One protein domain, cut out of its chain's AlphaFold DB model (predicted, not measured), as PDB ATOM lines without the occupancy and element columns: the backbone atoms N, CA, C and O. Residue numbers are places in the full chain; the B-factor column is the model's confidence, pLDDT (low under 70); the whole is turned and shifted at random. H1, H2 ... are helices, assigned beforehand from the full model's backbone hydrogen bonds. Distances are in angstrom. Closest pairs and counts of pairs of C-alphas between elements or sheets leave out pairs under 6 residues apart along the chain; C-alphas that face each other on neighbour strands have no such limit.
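Overview. This is residues 67 to 128 of the 284 residues of the protein "DDE_3 domain-containing protein" of Zopfia rhizophila CBS 207.26 (UniProt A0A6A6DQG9). What shape is this? Two long helices, H1 and H2, meet near their ends as a wide V; after H2 the backbone folds back, and short H3 sits inside the V. What makes it up? The printed part has 62 residues with three named helices, H1, H2 and H3 in that order, and no named strand: all helix. How compact is it? It is only just loose, close to extended, with a radius of gyration of the C-alphas of 15.4 A, and flat, spanning 48 by 27 by 12 A.

Arrangement. How do the long helices meet? H1, residues 67 to 85, touches H2, residues 92 to 110, with residues 82 to 85 alone; the closest C-alphas, of Leu 85 and Glu 93, are 6.0 A apart. They run the same way at a steep tilt of 69 degrees, only just short of about perpendicular. What is near both? H3, residues 124 to 127, is close but not clearly touching: its closest C-alphas are Ile 124 to Arg 83 of H1, 6.1 A, and Glu 127 to Leu 97 of H2, 7.2 A. And the backbones? In H1 and H2 every O i to N i+4 pair is within hydrogen-bond range; H3 is too short for one.

Along the chain. Where does H1 begin? C-alpha 67 is at (221.221, 202.417, 164.172); H1 is 27.4 A long, H2 26.7 A. Where does H3 end? C-alpha 127 is at (215.913, 212.860, 140.419), 5.4 A from C-alpha 124.

Size, cuts and confidence. Which link is long? H2 to H3, 13 residues. Is anything missing or unsure? The printed part has no cut, and no printed residue is under 70 in pLDDT.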
ATOM      1  N   VAL A  67     222.474 201.654 164.333       94.12
ATOM      2  CA  VAL A  67     221.221 202.417 164.172       94.12
ATOM      3  C   VAL A  67     221.308 203.354 162.963       94.12
ATOM      4  O   VAL A  67     220.440 203.311 162.092       94.12
ATOM      5  N   MET A  68     222.384 204.140 162.858       93.44
ATOM      6  CA  MET A  68     222.618 205.046 161.725       93.44
ATOM      7  C   MET A  68     222.702 204.302 160.389       93.44
ATOM      8  O   MET A  68     222.103 204.717 159.398       93.44
ATOM      9  N   ASP A  69     223.464 203.208 160.348       93.31
ATOM     10  CA  ASP A  69     223.686 202.434 159.128       93.31
ATOM     11  C   ASP A  69     222.372 201.796 158.644       93.31
ATOM     12  O   ASP A  69     222.078 201.854 157.451       93.31
ATOM     13  N   LYS A  70     221.527 201.312 159.565       93.94
ATOM     14  CA  LYS A  70     220.182 200.799 159.259       93.94
ATOM     15  C   LYS A  70     219.244 201.878 158.712       93.94
ATOM     16  O   LYS A  70     218.455 201.616 157.808       93.94
ATOM     17  N   GLU A  71     219.302 203.099 159.240       91.88
ATOM     18  CA  GLU A  71     218.518 204.222 158.701       91.88
ATOM     19  C   GLU A  71     218.985 204.632 157.306       91.88
ATOM     20  O   GLU A  71     218.164 204.883 156.422       91.88
ATOM     21  N   ASN A  72     220.298 204.666 157.085       93.06
ATOM     22  CA  ASN A  72     220.866 204.915 155.765       93.06
ATOM     23  C   ASN A  72     220.452 203.836 154.759       93.06
ATOM     24  O   ASN A  72     220.109 204.169 153.628       93.06
ATOM     25  N   GLU A  73     220.460 202.565 155.164       94.56
ATOM     26  CA  GLU A  73     220.007 201.445 154.336       94.56
ATOM     27  C   GLU A  73     218.526 201.583 153.970       94.56
ATOM     28  O   GLU A  73     218.175 201.485 152.801       94.56
ATOM     29  N   ARG A  74     217.653 201.916 154.930       92.00
ATOM     30  CA  ARG A  74     216.229 202.171 154.648       92.00
ATOM     31  C   ARG A  74     216.028 203.288 153.624       92.00
ATOM     32  O   ARG A  74     215.259 203.110 152.684       92.00
ATOM     33  N   LYS A  75     216.726 204.417 153.784       91.31
ATOM     34  CA  LYS A  75     216.676 205.536 152.824       91.31
ATOM     35  C   LYS A  75     217.153 205.103 151.439       91.31
ATOM     36  O   LYS A  75     216.561 205.497 150.441       91.31
ATOM     37  N   GLN A  76     218.209 204.294 151.388       93.12
ATOM     38  CA  GLN A  76     218.741 203.764 150.140       93.12
ATOM     39  C   GLN A  76     217.736 202.827 149.457       93.12
ATOM     40  O   GLN A  76     217.460 203.017 148.280       93.12
ATOM     41  N   ASN A  77     217.111 201.914 150.205       94.06
ATOM     42  CA  ASN A  77     216.107 200.984 149.682       94.06
ATOM     43  C   ASN A  77     214.877 201.707 149.114       94.06
ATOM     44  O   ASN A  77     214.364 201.308 148.073       94.06
ATOM     45  N   ILE A  78     214.415 202.784 149.765       92.44
ATOM     46  CA  ILE A  78     213.317 203.618 149.246       92.44
ATOM     47  C   ILE A  78     213.717 204.242 147.908       92.44
ATOM     48  O   ILE A  78     212.983 204.127 146.933       92.44
ATOM     49  N   VAL A  79     214.903 204.850 147.843       93.69
ATOM     50  CA  VAL A  79     215.404 205.466 146.610       93.69
ATOM     51  C   VAL A  79     215.585 204.430 145.501       93.69
ATOM     52  O   VAL A  79     215.277 204.714 144.347       93.69
ATOM     53  N   ASP A  80     216.072 203.233 145.813       94.38
ATOM     54  CA  ASP A  80     216.247 202.180 144.813       94.38
ATOM     55  C   ASP A  80     214.897 201.669 144.288       94.38
ATOM     56  O   ASP A  80     214.736 201.541 143.075       94.38
ATOM     57  N   MET A  81     213.889 201.532 145.155       95.06
ATOM     58  CA  MET A  81     212.507 201.259 144.745       95.06
ATOM     59  C   MET A  81     211.946 202.369 143.837       95.06
ATOM     60  O   MET A  81     211.391 202.076 142.779       95.06
ATOM     61  N   GLU A  82     212.116 203.647 144.192       94.94
ATOM     62  CA  GLU A  82     211.678 204.776 143.353       94.94
ATOM     63  C   GLU A  82     212.361 204.761 141.976       94.94
ATOM     64  O   GLU A  82     211.737 205.037 140.949       94.94
ATOM     65  N   ARG A  83     213.646 204.390 141.924       94.62
ATOM     66  CA  ARG A  83     214.403 204.258 140.671       94.62
ATOM     67  C   ARG A  83     213.919 203.104 139.807       94.62
ATOM     68  O   ARG A  83     213.962 203.227 138.581       94.62
ATOM     69  N   GLU A  84     213.506 201.994 140.406       95.44
ATOM     70  CA  GLU A  84     212.883 200.877 139.689       95.44
ATOM     71  C   GLU A  84     211.528 201.301 139.118       95.44
ATOM     72  O   GLU A  84     211.294 201.161 137.915       95.44
ATOM     73  N   LEU A  85     210.677 201.933 139.933       95.75
ATOM     74  CA  LEU A  85     209.378 202.447 139.496       95.75
ATOM     75  C   LEU A  85     209.519 203.491 138.379       95.75
ATOM     76  O   LEU A  85     208.766 203.446 137.408       95.75
ATOM     77  N   ALA A  86     210.528 204.364 138.433       94.88
ATOM     78  CA  ALA A  86     210.805 205.370 137.400       94.88
ATOM     79  C   ALA A  86     211.194 204.788 136.024       94.88
ATOM     80  O   ALA A  86     211.238 205.519 135.022       94.88
ATOM     81  N   GLN A  87     211.502 203.491 135.943       94.19
ATOM     82  CA  GLN A  87     211.764 202.792 134.680       94.19
ATOM     83  C   GLN A  87     210.486 202.231 134.048       94.19
ATOM     84  O   GLN A  87     210.445 202.052 132.829       94.19
ATOM     85  N   ILE A  88     209.440 202.002 134.842       95.12
ATOM     86  CA  ILE A  88     208.201 201.350 134.414       95.12
ATOM     87  C   ILE A  88     207.235 202.401 133.830       95.12
ATOM     88  O   ILE A  88     206.917 203.386 134.495       95.12
ATOM     89  N   PRO A  89     206.745 202.240 132.587       94.44
ATOM     90  CA  PRO A  89     205.733 203.133 132.027       94.44
ATOM     91  C   PRO A  89     204.436 203.141 132.847       94.44
ATOM     92  O   PRO A  89     203.938 202.090 133.235       94.44
ATOM     93  N   GLY A  90     203.863 204.328 133.059       92.94
ATOM     94  CA  GLY A  90     202.584 204.499 133.759       92.94
ATOM     95  C   GLY A  90     202.682 204.646 135.282       92.94
ATOM     96  O   GLY A  90     201.661 204.902 135.913       92.94
ATOM     97  N   THR A  91     203.873 204.538 135.875       96.56
ATOM     98  CA  THR A  91     204.085 204.853 137.297       96.56
ATOM     99  C   THR A  91     204.141 206.359 137.544       96.56
ATOM    100  O   THR A  91     204.416 207.160 136.639       96.56
ATOM    101  N   TYR A  92     203.912 206.748 138.797       96.12
ATOM    102  CA  TYR A  92     204.013 208.138 139.227       96.12
ATOM    103  C   TYR A  92     205.441 208.675 139.054       96.12
ATOM    104  O   TYR A  92     205.642 209.734 138.459       96.12
ATOM    105  N   GLU A  93     206.444 207.912 139.482       96.19
ATOM    106  CA  GLU A  93     207.866 208.262 139.432       96.19
ATOM    107  C   GLU A  93     208.334 208.484 137.989       96.19
ATOM    108  O   GLU A  93     209.088 209.418 137.693       96.19
ATOM    109  N   ARG A  94     207.834 207.663 137.053       94.44
ATOM    110  CA  ARG A  94     208.069 207.856 135.621       94.44
ATOM    111  C   ARG A  94     207.460 209.165 135.131       94.44
ATOM    112  O   ARG A  94     208.120 209.887 134.378       94.44
ATOM    113  N   GLY A  95     206.234 209.465 135.556       95.19
ATOM    114  CA  GLY A  95     205.535 210.710 135.244       95.19
ATOM    115  C   GLY A  95     206.303 211.943 135.724       95.19
ATOM    116  O   GLY A  95     206.543 212.850 134.929       95.19
ATOM    117  N   VAL A  96     206.792 211.932 136.969       94.31
ATOM    118  CA  VAL A  96     207.625 213.011 137.536       94.31
ATOM    119  C   VAL A  96     208.856 213.266 136.663       94.31
ATOM    120  O   VAL A  96     209.135 214.406 136.282       94.31
ATOM    121  N   LEU A  97     209.582 212.212 136.280       94.69
ATOM    122  CA  LEU A  97     210.770 212.350 135.435       94.69
ATOM    123  C   LEU A  97     210.431 212.906 134.040       94.69
ATOM    124  O   LEU A  97     211.156 213.755 133.510       94.69
ATOM    125  N   GLN A  98     209.338 212.432 133.436       94.25
ATOM    126  CA  GLN A  98     208.864 212.912 132.137       94.25
ATOM    127  C   GLN A  98     208.469 214.387 132.194       94.25
ATOM    128  O   GLN A  98     208.874 215.155 131.322       94.25
ATOM    129  N   GLU A  99     207.757 214.801 133.239       95.25
ATOM    130  CA  GLU A  99     207.350 216.187 133.448       95.25
ATOM    131  C   GLU A  99     208.565 217.109 133.609       95.25
ATOM    132  O   GLU A  99     208.662 218.150 132.949       95.25
ATOM    133  N   ARG A 100     209.553 216.709 134.421       94.44
ATOM    134  CA  ARG A 100     210.823 217.441 134.563       94.44
ATOM    135  C   ARG A 100     211.517 217.627 133.216       94.44
ATOM    136  O   ARG A 100     211.959 218.733 132.905       94.44
ATOM    137  N   ASN A 101     211.589 216.574 132.408       95.50
ATOM    138  CA  ASN A 101     212.232 216.623 131.097       95.50
ATOM    139  C   ASN A 101     211.444 217.449 130.074       95.50
ATOM    140  O   ASN A 101     212.052 218.211 129.323       95.50
ATOM    141  N   ALA A 102     210.114 217.379 130.087       94.94
ATOM    142  CA  ALA A 102     209.257 218.223 129.259       94.94
ATOM    143  C   ALA A 102     209.407 219.711 129.621       94.94
ATOM    144  O   ALA A 102     209.518 220.560 128.736       94.94
ATOM    145  N   ASN A 103     209.494 220.030 130.917       95.38
ATOM    146  CA  ASN A 103     209.756 221.388 131.399       95.38
ATOM    147  C   ASN A 103     211.132 221.902 130.945       95.38
ATOM    148  O   ASN A 103     211.234 223.048 130.512       95.38
ATOM    149  N   ILE A 104     212.174 221.062 130.984       94.06
ATOM    150  CA  ILE A 104     213.507 221.411 130.462       94.06
ATOM    151  C   ILE A 104     213.439 221.728 128.963       94.06
ATOM    152  O   ILE A 104     213.955 222.757 128.535       94.06
ATOM    153  N   GLN A 105     212.750 220.898 128.177       94.00
ATOM    154  CA  GLN A 105     212.577 221.127 126.739       94.00
ATOM    155  C   GLN A 105     211.764 222.391 126.440       94.00
ATOM    156  O   GLN A 105     212.056 223.110 125.485       94.00
ATOM    157  N   ARG A 106     210.734 222.690 127.242       94.56
ATOM    158  CA  ARG A 106     209.987 223.950 127.135       94.56
ATOM    159  C   ARG A 106     210.905 225.144 127.398       94.56
ATOM    160  O   ARG A 106     210.945 226.053 126.578       94.56
ATOM    161  N   LEU A 107     211.696 225.091 128.469       93.88
ATOM    162  CA  LEU A 107     212.633 226.154 128.824       93.88
ATOM    163  C   LEU A 107     213.724 226.354 127.761       93.88
ATOM    164  O   LEU A 107     214.118 227.485 127.506       93.88
ATOM    165  N   ASP A 108     214.194 225.287 127.114       93.44
ATOM    166  CA  ASP A 108     215.140 225.383 125.992       93.44
ATOM    167  C   ASP A 108     214.539 226.070 124.759       93.44
ATOM    168  O   ASP A 108     215.264 226.759 124.046       93.44
ATOM    169  N   ARG A 109     213.227 225.927 124.523       92.62
ATOM    170  CA  ARG A 109     212.523 226.618 123.428       92.62
ATOM    171  C   ARG A 109     212.242 228.086 123.740       92.62
ATOM    172  O   ARG A 109     212.388 228.926 122.863       92.62
ATOM    173  N   GLU A 110     211.817 228.382 124.966       95.56
ATOM    174  CA  GLU A 110     211.416 229.734 125.390       95.56
ATOM    175  C   GLU A 110     212.614 230.621 125.754       95.56
ATOM    176  O   GLU A 110     212.592 231.826 125.521       95.56
ATOM    177  N   ASN A 111     213.657 230.032 126.338       94.38
ATOM    178  CA  ASN A 111     214.837 230.736 126.826       94.38
ATOM    179  C   ASN A 111     216.097 229.871 126.618       94.38
ATOM    180  O   ASN A 111     216.584 229.237 127.569       94.38
ATOM    181  N   PRO A 112     216.606 229.782 125.377       92.44
ATOM    182  CA  PRO A 112     217.777 228.977 125.060       92.44
ATOM    183  C   PRO A 112     219.022 229.477 125.801       92.44
ATOM    184  O   PRO A 112     219.172 230.662 126.100       92.44
ATOM    185  N   LEU A 113     219.937 228.557 126.115       91.94
ATOM    186  CA  LEU A 113     221.192 228.922 126.768       91.94
ATOM    187  C   LEU A 113     222.080 229.751 125.821       91.94
ATOM    188  O   LEU A 113     222.160 229.427 124.636       91.94
ATOM    189  N   PRO A 114     222.847 230.734 126.338       92.56
ATOM    190  CA  PRO A 114     223.786 231.522 125.530       92.56
ATOM    191  C   PRO A 114     224.844 230.682 124.805       92.56
ATOM    192  O   PRO A 114     225.396 231.108 123.797       92.56
ATOM    193  N   SER A 115     225.132 229.483 125.318       92.81
ATOM    194  CA  SER A 115     226.073 228.542 124.715       92.81
ATOM    195  C   SER A 115     225.545 227.859 123.448       92.81
ATOM    196  O   SER A 115     226.317 227.181 122.778       92.81
ATOM    197  N   GLY A 116     224.245 227.968 123.144       88.81
ATOM    198  CA  GLY A 116     223.594 227.281 122.024       88.81
ATOM    199  C   GLY A 116     223.346 225.781 122.239       88.81
ATOM    200  O   GLY A 116     222.688 225.150 121.417       88.81
ATOM    201  N   TYR A 117     223.827 225.200 123.344       91.56
ATOM    202  CA  TYR A 117     223.575 223.800 123.690       91.56
ATOM    203  C   TYR A 117     222.279 223.643 124.501       91.56
ATOM    204  O   TYR A 117     222.025 224.462 125.391       91.56
ATOM    205  N   PRO A 118     221.481 222.582 124.261       89.69
ATOM    206  CA  PRO A 118     220.294 222.306 125.062       89.69
ATOM    207  C   PRO A 118     220.671 221.933 126.499       89.69
ATOM    208  O   PRO A 118     221.739 221.367 126.771       89.69
ATOM    209  N   ARG A 119     219.772 222.221 127.439       92.00
ATOM    210  CA  ARG A 119     219.918 221.810 128.834       92.00
ATOM    211  C   ARG A 119     219.869 220.287 128.927       92.00
ATOM    212  O   ARG A 119     219.111 219.597 128.247       92.00
ATOM    213  N   LYS A 120     220.681 219.738 129.830       91.81
ATOM    214  CA  LYS A 120     220.739 218.292 130.045       91.81
ATOM    215  C   LYS A 120     219.452 217.796 130.705       91.81
ATOM    216  O   LYS A 120     219.085 218.272 131.780       91.81
ATOM    217  N   GLN A 121     218.819 216.804 130.086       91.31
ATOM    218  CA  GLN A 121     217.660 216.117 130.653       91.31
ATOM    219  C   GLN A 121     218.013 215.436 131.984       91.31
ATOM    220  O   GLN A 121     219.141 214.978 132.202       91.31
ATOM    221  N   ARG A 122     217.035 215.381 132.889       91.31
ATOM    222  CA  ARG A 122     217.114 214.654 134.152       91.31
ATOM    223  C   ARG A 122     217.203 213.158 133.894       91.31
ATOM    224  O   ARG A 122     216.468 212.593 133.083       91.31
ATOM    225  N   ARG A 123     218.124 212.537 134.629       92.19
ATOM    226  CA  ARG A 123     218.313 211.090 134.705       92.19
ATOM    227  C   ARG A 123     217.687 210.575 135.999       92.19
ATOM    228  O   ARG A 123     217.604 211.317 136.975       92.19
ATOM    229  N   ILE A 124     217.305 209.302 136.006       90.12
ATOM    230  CA  ILE A 124     216.691 208.631 137.162       90.12
ATOM    231  C   ILE A 124     217.571 208.765 138.414       90.12
ATOM    232  O   ILE A 124     217.084 209.171 139.463       90.12
ATOM    233  N   ASP A 125     218.882 208.538 138.284       89.56
ATOM    234  CA  ASP A 125     219.859 208.640 139.378       89.56
ATOM    235  C   ASP A 125     220.032 210.064 139.932       89.56
ATOM    236  O   ASP A 125     220.620 210.248 140.997       89.56
ATOM    237  N   TRP A 126     219.553 211.079 139.209       89.50
ATOM    238  CA  TRP A 126     219.641 212.482 139.611       89.50
ATOM    239  C   TRP A 126     218.376 212.985 140.294       89.50
ATOM    240  O   TRP A 126     218.494 213.819 141.194       89.50
ATOM    241  N   GLU A 127     217.213 212.513 139.838       90.94
ATOM    242  CA  GLU A 127     215.913 212.860 140.419       90.94
ATOM    243  C   GLU A 127     215.695 212.084 141.721       90.94
ATOM    244  O   GLU A 127     215.422 212.686 142.754       90.94
ATOM    245  N   PHE A 128     215.934 210.771 141.693       91.81
ATOM    246  CA  PHE A 128     215.779 209.882 142.840       91.81
ATOM    247  C   PHE A 128     217.159 209.569 143.412       91.81
ATOM    248  O   PHE A 128     217.911 208.723 142.908       91.81
TER     249      PHE A 128